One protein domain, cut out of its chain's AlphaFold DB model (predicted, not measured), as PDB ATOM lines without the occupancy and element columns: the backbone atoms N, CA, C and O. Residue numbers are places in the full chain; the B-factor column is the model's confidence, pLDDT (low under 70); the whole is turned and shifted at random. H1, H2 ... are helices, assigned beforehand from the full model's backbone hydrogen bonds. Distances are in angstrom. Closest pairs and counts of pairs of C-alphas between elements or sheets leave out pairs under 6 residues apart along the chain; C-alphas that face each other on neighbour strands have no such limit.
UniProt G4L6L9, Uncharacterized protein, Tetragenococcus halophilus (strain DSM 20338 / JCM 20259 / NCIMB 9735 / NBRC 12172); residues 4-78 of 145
ATOM      1  N   ASP A   4      86.745  43.220  89.341       84.81
ATOM      2  CA  ASP A   4      86.033  43.895  88.258       84.81
ATOM      3  C   ASP A   4      84.569  44.132  88.648       84.81
ATOM      4  O   ASP A   4      83.981  43.364  89.414       84.81
ATOM      5  N   ARG A   5      83.943  45.157  88.064       83.69
ATOM      6  CA  ARG A   5      82.521  45.474  88.275       83.69
ATOM      7  C   ARG A   5      81.608  44.267  88.063       83.69
ATOM      8  O   ARG A   5      80.743  43.989  88.891       83.69
ATOM      9  N   ASP A   6      81.821  43.537  86.973       86.06
ATOM     10  CA  ASP A   6      81.017  42.360  86.635       86.06
ATOM     11  C   ASP A   6      81.171  41.252  87.691       86.06
ATOM     12  O   ASP A   6      80.226  40.514  87.979       86.06
ATOM     13  N   GLU A   7      82.348  41.153  88.319       86.12
ATOM     14  CA  GLU A   7      82.611  40.210  89.410       86.12
ATOM     15  C   GLU A   7      81.834  40.613  90.675       86.12
ATOM     16  O   GLU A   7      81.260  39.745  91.329       86.12
ATOM     17  N   ILE A   8      81.719  41.912  90.978       85.19
ATOM     18  CA  ILE A   8      80.900  42.407  92.097       85.19
ATOM     19  C   ILE A   8      79.418  42.121  91.852       85.19
ATOM     20  O   ILE A   8      78.765  41.525  92.706       85.19
ATOM     21  N   ILE A   9      78.893  42.496  90.683       87.50
ATOM     22  CA  ILE A   9      77.467  42.339  90.357       87.50
ATOM     23  C   ILE A   9      77.060  40.860  90.365       87.50
ATOM     24  O   ILE A   9      76.006  40.516  90.889       87.50
ATOM     25  N   SER A  10      77.902  39.974  89.825       89.50
ATOM     26  CA  SER A  10      77.601  38.537  89.742       89.50
ATOM     27  C   SER A  10      77.622  37.803  91.085       89.50
ATOM     28  O   SER A  10      76.944  36.784  91.221       89.50
ATOM     29  N   HIS A  11      78.392  38.285  92.066       86.75
ATOM     30  CA  HIS A  11      78.508  37.646  93.383       86.75
ATOM     31  C   HIS A  11      77.661  38.328  94.463       86.75
ATOM     32  O   HIS A  11      77.393  37.719  95.499       86.75
ATOM     33  N   SER A  12      77.240  39.570  94.229       86.31
ATOM     34  CA  SER A  12      76.407  40.352  95.135       86.31
ATOM     35  C   SER A  12      75.018  39.741  95.331       86.31
ATOM     36  O   SER A  12      74.380  39.270  94.390       86.31
ATOM     37  N   ASN A  13      74.498  39.836  96.557       83.94
ATOM     38  CA  ASN A  13      73.094  39.518  96.836       83.94
ATOM     39  C   ASN A  13      72.111  40.536  96.217       83.94
ATOM     40  O   ASN A  13      70.928  40.234  96.094       83.94
ATOM     41  N   TYR A  14      72.598  41.723  95.847       85.06
ATOM     42  CA  TYR A  14      71.841  42.844  95.290       85.06
ATOM     43  C   TYR A  14      72.246  43.129  93.833       85.06
ATOM     44  O   TYR A  14      72.150  44.261  93.365       85.06
ATOM     45  N   GLY A  15      72.712  42.114  93.095       83.81
ATOM     46  CA  GLY A  15      73.228  42.273  91.729       83.81
ATOM     47  C   GLY A  15      72.274  43.004  90.773       83.81
ATOM     48  O   GLY A  15      72.711  43.861  90.009       83.81
ATOM     49  N   ASP A  16      70.964  42.753  90.867       84.88
ATOM     50  CA  ASP A  16      69.943  43.415  90.035       84.88
ATOM     51  C   ASP A  16      69.790  44.918  90.323       84.88
ATOM     52  O   ASP A  16      69.316  45.681  89.476       84.88
ATOM     53  N   GLU A  17      70.140  45.352  91.530       85.88
ATOM     54  CA  GLU A  17      70.045  46.740  91.987       85.88
ATOM     55  C   GLU A  17      71.376  47.457  91.763       85.88
ATOM     56  O   GLU A  17      71.400  48.544  91.187       85.88
ATOM     57  N   LEU A  18      72.489  46.795  92.090       84.25
ATOM     58  CA  LEU A  18      73.837  47.279  91.797       84.25
ATOM     59  C   LEU A  18      74.090  47.423  90.293       84.25
ATOM     60  O   LEU A  18      74.790  48.340  89.874       84.25
ATOM     61  N   GLY A  19      73.492  46.563  89.465       86.12
ATOM     62  CA  GLY A  19      73.569  46.667  88.008       86.12
ATOM     63  C   GLY A  19      72.820  47.870  87.423       86.12
ATOM     64  O   GLY A  19      73.063  48.230  86.274       86.12
ATOM     65  N   LYS A  20      71.924  48.504  88.193       87.88
ATOM     66  CA  LYS A  20      71.197  49.723  87.792       87.88
ATOM     67  C   LYS A  20      71.903  51.006  88.229       87.88
ATOM     68  O   LYS A  20      71.520  52.075  87.757       87.88
ATOM     69  N   LEU A  21      72.878  50.908  89.134       86.69
ATOM     70  CA  LEU A  21      73.677  52.051  89.568       86.69
ATOM     71  C   LEU A  21      74.572  52.545  88.435       86.69
ATOM     72  O   LEU A  21      75.072  51.759  87.623       86.69
ATOM     73  N   ASP A  22      74.812  53.854  88.437       90.31
ATOM     74  CA  ASP A  22      75.802  54.450  87.554       90.31
ATOM     75  C   ASP A  22      77.223  53.993  87.923       90.31
ATOM     76  O   ASP A  22      77.519  53.637  89.070       90.31
ATOM     77  N   ASP A  23      78.114  54.017  86.937       87.12
ATOM     78  CA  ASP A  23      79.501  53.567  87.071       87.12
ATOM     79  C   ASP A  23      80.238  54.340  88.170       87.12
ATOM     80  O   ASP A  23      81.050  53.771  88.902       87.12
ATOM     81  N   GLU A  24      79.940  55.634  88.311       89.69
ATOM     82  CA  GLU A  24      80.545  56.490  89.328       89.69
ATOM     83  C   GLU A  24      80.097  56.099  90.744       89.69
ATOM     84  O   GLU A  24      80.927  56.017  91.652       89.69
ATOM     85  N   GLN A  25      78.818  55.760  90.918       89.19
ATOM     86  CA  GLN A  25      78.263  55.356  92.212       89.19
ATOM     87  C   GLN A  25      78.818  54.008  92.667       89.19
ATOM     88  O   GLN A  25      79.222  53.853  93.819       89.19
ATOM     89  N   LEU A  26      78.891  53.027  91.762       88.44
ATOM     90  CA  LEU A  26      79.467  51.731  92.108       88.44
ATOM     91  C   LEU A  26      80.942  51.878  92.502       88.44
ATOM     92  O   LEU A  26      81.378  51.318  93.506       88.44
ATOM     93  N   LYS A  27      81.691  52.707  91.769       90.06
ATOM     94  CA  LYS A  27      83.092  53.001  92.078       90.06
ATOM     95  C   LYS A  27      83.268  53.697  93.431       90.06
ATOM     96  O   LYS A  27      84.285  53.504  94.098       90.06
ATOM     97  N   GLU A  28      82.300  54.494  93.868       91.25
ATOM     98  CA  GLU A  28      82.307  55.070  95.213       91.25
ATOM     99  C   GLU A  28      82.206  53.984  96.294       91.25
ATOM    100  O   GLU A  28      83.006  53.978  97.237       91.25
ATOM    101  N   TYR A  29      81.292  53.021  96.135       90.88
ATOM    102  CA  TYR A  29      81.169  51.879  97.047       90.88
ATOM    103  C   TYR A  29      82.438  51.030  97.091       90.88
ATOM    104  O   TYR A  29      82.896  50.647  98.170       90.88
ATOM    105  N   GLU A  30      83.037  50.784  95.929       90.38
ATOM    106  CA  GLU A  30      84.318  50.101  95.789       90.38
ATOM    107  C   GLU A  30      85.434  50.802  96.583       90.38
ATOM    108  O   GLU A  30      86.087  50.187  97.429       90.38
ATOM    109  N   ASN A  31      85.603  52.112  96.378       90.44
ATOM    110  CA  ASN A  31      86.619  52.906  97.074       90.44
ATOM    111  C   ASN A  31      86.388  52.948  98.592       90.44
ATOM    112  O   ASN A  31      87.345  52.918  99.372       90.44
ATOM    113  N   ARG A  32      85.125  53.010  99.031       90.94
ATOM    114  CA  ARG A  32      84.762  52.960 100.455       90.94
ATOM    115  C   ARG A  32      85.091  51.602 101.066       90.94
ATOM    116  O   ARG A  32      85.651  51.561 102.162       90.94
ATOM    117  N   ALA A  33      84.797  50.509 100.364       90.81
ATOM    118  CA  ALA A  33      85.146  49.163 100.806       90.81
ATOM    119  C   ALA A  33      86.669  48.983 100.923       90.81
ATOM    120  O   ALA A  33      87.150  48.474 101.936       90.81
ATOM    121  N   ASP A  34      87.436  49.461  99.942       88.56
ATOM    122  CA  ASP A  34      88.903  49.398  99.955       88.56
ATOM    123  C   ASP A  34      89.511  50.232 101.095       88.56
ATOM    124  O   ASP A  34      90.369  49.764 101.853       88.56
ATOM    125  N   SER A  35      88.985  51.444 101.297       89.25
ATOM    126  CA  SER A  35      89.371  52.313 102.413       89.25
ATOM    127  C   SER A  35      89.092  51.645 103.759       89.25
ATOM    128  O   SER A  35      89.940  51.666 104.652       89.25
ATOM    129  N   TYR A  36      87.932  51.000 103.903       91.19
ATOM    130  CA  TYR A  36      87.567  50.284 105.122       91.19
ATOM    131  C   TYR A  36      88.519  49.117 105.408       91.19
ATOM    132  O   TYR A  36      89.031  48.999 106.522       91.19
ATOM    133  N   ILE A  37      88.812  48.286 104.404       89.50
ATOM    134  CA  ILE A  37      89.752  47.164 104.540       89.50
ATOM    135  C   ILE A  37      91.134  47.674 104.957       89.50
ATOM    136  O   ILE A  37      91.731  47.140 105.895       89.50
ATOM    137  N   THR A  38      91.624  48.732 104.311       88.75
ATOM    138  CA  THR A  38      92.935  49.327 104.602       88.75
ATOM    139  C   THR A  38      93.007  49.860 106.034       88.75
ATOM    140  O   THR A  38      93.978  49.596 106.741       88.75
ATOM    141  N   VAL A  39      91.959  50.549 106.503       89.75
ATOM    142  CA  VAL A  39      91.888  51.088 107.871       89.75
ATOM    143  C   VAL A  39      91.838  49.973 108.917       89.75
ATOM    144  O   VAL A  39      92.574  50.025 109.900       89.75
ATOM    145  N   VAL A  40      91.005  48.950 108.712       90.06
ATOM    146  CA  VAL A  40      90.829  47.856 109.685       90.06
ATOM    147  C   VAL A  40      92.080  46.988 109.793       90.06
ATOM    148  O   VAL A  40      92.456  46.553 110.881       90.06
ATOM    149  N   THR A  41      92.735  46.722 108.669       89.12
ATOM    150  CA  THR A  41      93.922  45.857 108.627       89.12
ATOM    151  C   THR A  41      95.224  46.615 108.874       89.12
ATOM    152  O   THR A  41      96.249  45.985 109.152       89.12
ATOM    153  N   ASN A  42      95.185  47.949 108.779       89.31
ATOM    154  CA  ASN A  42      96.334  48.851 108.820       89.31
ATOM    155  C   ASN A  42      97.460  48.417 107.864       89.31
ATOM    156  O   ASN A  42      98.649  48.481 108.191       89.31
ATOM    157  N   LYS A  43      97.077  47.892 106.696       84.88
ATOM    158  CA  LYS A  43      97.986  47.401 105.664       84.88
ATOM    159  C   LYS A  43      97.538  47.895 104.306       84.88
ATOM    160  O   LYS A  43      96.359  47.845 103.979       84.88
ATOM    161  N   ASP A  44      98.517  48.306 103.512       84.19
ATOM    162  CA  ASP A  44      98.313  48.549 102.094       84.19
ATOM    163  C   ASP A  44      98.461  47.227 101.330       84.19
ATOM    164  O   ASP A  44      99.493  46.552 101.413       84.19
ATOM    165  N   TYR A  45      97.410  46.850 100.607       81.81
ATOM    166  CA  TYR A  45      97.373  45.630  99.808       81.81
ATOM    167  C   TYR A  45      97.714  45.853  98.336       81.81
ATOM    168  O   TYR A  45      97.771  44.865  97.605       81.81
ATOM    169  N   SER A  46      98.000  47.090  97.915       78.62
ATOM    170  CA  SER A  46      98.260  47.492  96.524       78.62
ATOM    171  C   SER A  46      99.253  46.598  95.769       78.62
ATOM    172  O   SER A  46      99.051  46.327  94.588       78.62
ATOM    173  N   ASN A  47     100.276  46.075  96.453       79.56
ATOM    174  CA  ASN A  47     101.356  45.266  95.868       79.56
ATOM    175  C   ASN A  47     101.345  43.791  96.314       79.56
ATOM    176  O   ASN A  47     102.386  43.137  96.356       79.56
ATOM    177  N   THR A  48     100.196  43.258  96.733       81.38
ATOM    178  CA  THR A  48     100.133  41.874  97.227       81.38
ATOM    179  C   THR A  48     100.056  40.863  96.080       81.38
ATOM    180  O   THR A  48      99.042  40.807  95.396       81.38
ATOM    181  N   ASP A  49     101.055  39.981  95.952       83.12
ATOM    182  CA  ASP A  49     101.102  38.909  94.930       83.12
ATOM    183  C   ASP A  49     100.525  37.556  95.394       83.12
ATOM    184  O   ASP A  49     100.424  36.590  94.631       83.12
ATOM    185  N   SER A  50     100.152  37.445  96.670       86.31
ATOM    186  CA  SER A  50      99.591  36.205  97.207       86.31
ATOM    187  C   SER A  50      98.168  35.988  96.701       86.31
ATOM    188  O   SER A  50      97.241  36.682  97.121       86.31
ATOM    189  N   LYS A  51      97.976  34.958  95.868       86.69
ATOM    190  CA  LYS A  51      96.657  34.572  95.332       86.69
ATOM    191  C   LYS A  51      95.604  34.354  96.420       86.69
ATOM    192  O   LYS A  51      94.454  34.734  96.243       86.69
ATOM    193  N   ILE A  52      95.998  33.776  97.557       89.25
ATOM    194  CA  ILE A  52      95.087  33.514  98.681       89.25
ATOM    195  C   ILE A  52      94.576  34.833  99.267       89.25
ATOM    196  O   ILE A  52      93.384  34.985  99.519       89.25
ATOM    197  N   ILE A  53      95.478  35.800  99.456       87.06
ATOM    198  CA  ILE A  53      95.124  37.106 100.014       87.06
ATOM    199  C   ILE A  53      94.280  37.888  99.008       87.06
ATOM    200  O   ILE A  53      93.260  38.441  99.395       87.06
ATOM    201  N   GLN A  54      94.637  37.870  97.723       87.56
ATOM    202  CA  GLN A  54      93.836  38.506  96.674       87.56
ATOM    203  C   GLN A  54      92.406  37.951  96.630       87.56
ATOM    204  O   GLN A  54      91.455  38.721  96.540       87.56
ATOM    205  N   GLN A  55      92.228  36.634  96.757       88.75
ATOM    206  CA  GLN A  55      90.897  36.028  96.769       88.75
ATOM    207  C   GLN A  55      90.100  36.360  98.040       88.75
ATOM    208  O   GLN A  55      88.893  36.605  97.969       88.75
ATOM    209  N   ALA A  56      90.764  36.430  99.196       88.56
ATOM    210  CA  ALA A  56      90.143  36.891 100.434       88.56
ATOM    211  C   ALA A  56      89.728  38.369 100.349       88.56
ATOM    212  O   ALA A  56      88.621  38.709 100.755       88.56
ATOM    213  N   LEU A  57      90.578  39.221  99.768       89.00
ATOM    214  CA  LEU A  57      90.292  40.637  99.540       89.00
ATOM    215  C   LEU A  57      89.104  40.808  98.604       89.00
ATOM    216  O   LEU A  57      88.156  41.475  98.988       89.00
ATOM    217  N   ARG A  58      89.087  40.122  97.453       89.44
ATOM    218  CA  ARG A  58      87.922  40.093  96.552       89.44
ATOM    219  C   ARG A  58      86.651  39.755  97.316       89.44
ATOM    220  O   ARG A  58      85.678  40.494  97.230       89.44
ATOM    221  N   THR A  59      86.702  38.687  98.115       89.56
ATOM    222  CA  THR A  59      85.566  38.229  98.925       89.56
ATOM    223  C   THR A  59      85.083  39.271  99.921       89.56
ATOM    224  O   THR A  59      83.883  39.514 100.039       89.56
ATOM    225  N   ALA A  60      86.015  39.909 100.623       90.19
ATOM    226  CA  ALA A  60      85.702  40.984 101.546       90.19
ATOM    227  C   ALA A  60      85.095  42.188 100.818       90.19
ATOM    228  O   ALA A  60      84.126  42.758 101.309       90.19
ATOM    229  N   THR A  61      85.618  42.547  99.644       90.38
ATOM    230  CA  THR A  61      85.175  43.716  98.887       90.38
ATOM    231  C   THR A  61      83.734  43.583  98.410       90.38
ATOM    232  O   THR A  61      82.939  44.457  98.736       90.38
ATOM    233  N   TRP A  62      83.340  42.504  97.718       88.88
ATOM    234  CA  TRP A  62      81.945  42.397  97.251       88.88
ATOM    235  C   TRP A  62      80.944  42.262  98.408       88.88
ATOM    236  O   TRP A  62      79.862  42.836  98.352       88.88
ATOM    237  N   ARG A  63      81.326  41.612  99.517       90.69
ATOM    238  CA  ARG A  63      80.501  41.579 100.741       90.69
ATOM    239  C   ARG A  63      80.370  42.942 101.417       90.69
ATOM    240  O   ARG A  63      79.309  43.254 101.952       90.69
ATOM    241  N   LEU A  64      81.432  43.744 101.419       91.75
ATOM    242  CA  LEU A  64      81.392  45.107 101.945       91.75
ATOM    243  C   LEU A  64      80.564  46.025 101.056       91.75
ATOM    244  O   LEU A  64      79.833  46.846 101.593       91.75
ATOM    245  N   VAL A  65      80.631  45.873  99.734       91.12
ATOM    246  CA  VAL A  65      79.767  46.619  98.813       91.12
ATOM    247  C   VAL A  65      78.295  46.309  99.095       91.12
ATOM    248  O   VAL A  65      77.533  47.247  99.298       91.12
ATOM    249  N   ASP A  66      77.913  45.033  99.241       89.56
ATOM    250  CA  ASP A  66      76.546  44.645  99.639       89.56
ATOM    251  C   ASP A  66      76.118  45.301 100.954       89.56
ATOM    252  O   ASP A  66      74.991  45.777 101.102       89.56
ATOM    253  N   TYR A  67      77.025  45.307 101.929       88.81
ATOM    254  CA  TYR A  67      76.773  45.893 103.235       88.81
ATOM    255  C   TYR A  67      76.590  47.411 103.148       88.81
ATOM    256  O   TYR A  67      75.623  47.941 103.685       88.81
ATOM    257  N   LEU A  68      77.488  48.114 102.459       90.25
ATOM    258  CA  LEU A  68      77.416  49.564 102.279       90.25
ATOM    259  C   LEU A  68      76.164  49.959 101.498       90.25
ATOM    260  O   LEU A  68      75.475  50.894 101.892       90.25
ATOM    261  N   PHE A  69      75.830  49.205 100.453       88.56
ATOM    262  CA  PHE A  69      74.615  49.408  99.680       88.56
ATOM    263  C   PHE A  69      73.361  49.268 100.555       88.56
ATOM    264  O   PHE A  69      72.495  50.135 100.519       88.56
ATOM    265  N   TYR A  70      73.293  48.240 101.405       84.81
ATOM    266  CA  TYR A  70      72.196  48.049 102.364       84.81
ATOM    267  C   TYR A  70      72.118  49.136 103.453       84.81
ATOM    268  O   TYR A  70      71.055  49.400 104.026       84.81
ATOM    269  N   PHE A  71      73.250  49.740 103.812       83.12
ATOM    270  CA  PHE A  71      73.276  50.829 104.784       83.12
ATOM    271  C   PHE A  71      72.822  52.148 104.181       83.12
ATOM    272  O   PHE A  71      72.011  52.824 104.802       83.12
ATOM    273  N   ASP A  72      73.315  52.481 102.994       83.88
ATOM    274  CA  ASP A  72      73.027  53.757 102.346       83.88
ATOM    275  C   ASP A  72      71.624  53.785 101.717       83.88
ATOM    276  O   ASP A  72      70.993  54.837 101.668       83.88
ATOM    277  N   ASN A  73      71.105  52.634 101.279       76.81
ATOM    278  CA  ASN A  73      69.740  52.504 100.772       76.81
ATOM    279  C   ASN A  73      68.816  52.025 101.902       76.81
ATOM    280  O   ASN A  73      68.395  50.868 101.948       76.81
ATOM    281  N   GLU A  74      68.517  52.927 102.846       57.22
ATOM    282  CA  GLU A  74      67.574  52.688 103.954       57.22
ATOM    283  C   GLU A  74      66.137  52.376 103.491       57.22
ATOM    284  O   GLU A  74      65.379  51.784 104.256       57.22
ATOM    285  N   ASP A  75      65.799  52.683 102.234       56.81
ATOM    286  CA  ASP A  75      64.498  52.397 101.608       56.81
ATOM    287  C   ASP A  75      64.331  50.945 101.122       56.81
ATOM    288  O   ASP A  75      63.287  50.588 100.571       56.81
ATOM    289  N   VAL A  76      65.306  50.060 101.358       55.19
ATOM    290  CA  VAL A  76      65.028  48.618 101.347       55.19
ATOM    291  C   VAL A  76      64.171  48.340 102.589       55.19
ATOM    292  O   VAL A  76      64.714  48.045 103.651       55.19
ATOM    293  N   GLU A  77      62.850  48.522 102.434       49.66
ATOM    294  CA  GLU A  77      61.691  48.559 103.362       49.66
ATOM    295  C   GLU A  77      61.635  47.580 104.565       49.66
ATOM    296  O   GLU A  77      60.619  47.469 105.257       49.66
ATOM    297  N   ASP A  78      62.694  46.843 104.854       53.12
ATOM    298  CA  ASP A  78      62.666  45.619 105.632       53.12
ATOM    299  C   ASP A  78      63.504  45.661 106.910       53.12
ATOM    300  O   ASP A  78      63.533  44.663 107.631       53.12
TER     301      ASP A  78
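AT A GLANCE: This is residues 4 to 78 of the 145 residues of an uncharacterized protein of Tetragenococcus halophilus (strain DSM 20338 / JCM 20259 / NCIMB 9735 / NBRC 12172) (UniProt G4L6L9). Two long helices, H3 and H4, cross as an X, H3 at its middle and H4 past its middle; the two short helices H1 and H2 sit on one side, in the opening between the first part of H3 and H4. The link from H3 to H4 joins two arms of the X, and residues 47 to 52 at that end and the tail of residues 73 to 78 at the other stick out. The printed part has 75 residues with four named helices, in the order H1, H2, H3, H4, and no named strand; its class is all helix. It is compact, with a radius of gyration of the C-alphas of 12.8 A, yet elongated, spanning 39 by 23 by 22 A.

IN THESE COORDINATES: H1 is residues 5 to 11, beginning at C-alpha 5 at (82.521, 45.474, 88.275). H2, residues 15 to 18, follows after a tight link of 3 residues. After a tight link of 4 residues comes H3, residues 23 to 41, 27.1 A from first to last C-alpha, beginning at (79.501, 53.567, 87.071). A short link of 9 residues leads to H4, residues 51 to 72, the longest helix at 31.2 A; its C-alpha 72 is at (73.027, 53.757, 102.346).

HOW THE PARTS SIT: H1 and H2 touch only at the corner by their link, with the C-alphas of Ile 9 and Gly 15 closest at 4.5 A. H1 is close to H4 but not clearly touching, about perpendicular at 85 degrees; their closest C-alphas, Ile 8 and Trp 62, are 5.3 A apart. H1 is also close to H3 but not clearly touching, with the C-alphas of Arg 5 and Leu 26 closest at 7.9 A; their lines are only just about perpendicular, at 71 degrees. H2 is close to H3 but not clearly touching, with the C-alphas of Leu 18 and Leu 26 closest at 7.2 A. H2 and H4 are near each other, with 5 pairs of C-alphas within 10 A. H3 and H4 touch through residues 29 to 37 and residues 60 to 69 alone; they run opposite ways at a steep tilt of 63 degrees, and their closest C-alphas, Ala 33 and Leu 64, are 5.6 A apart. In H1, H3 and H4 every O i to N i+4 pair is within hydrogen-bond range; H2 is too short for such a pair.

THE WHOLE: The C-alphas farthest apart, Asp 49 and Glu 77, are 41.4 A apart. Residues 47 to 52, of which 51 and 52 belong to H4, stand free, and so do residues 73 to 78; the body without them spans 32 by 21 by 18 A. The printed part has no cut and no long link. The mean pLDDT of the printed part is 85.1, and residues 74 to 78 are under 70.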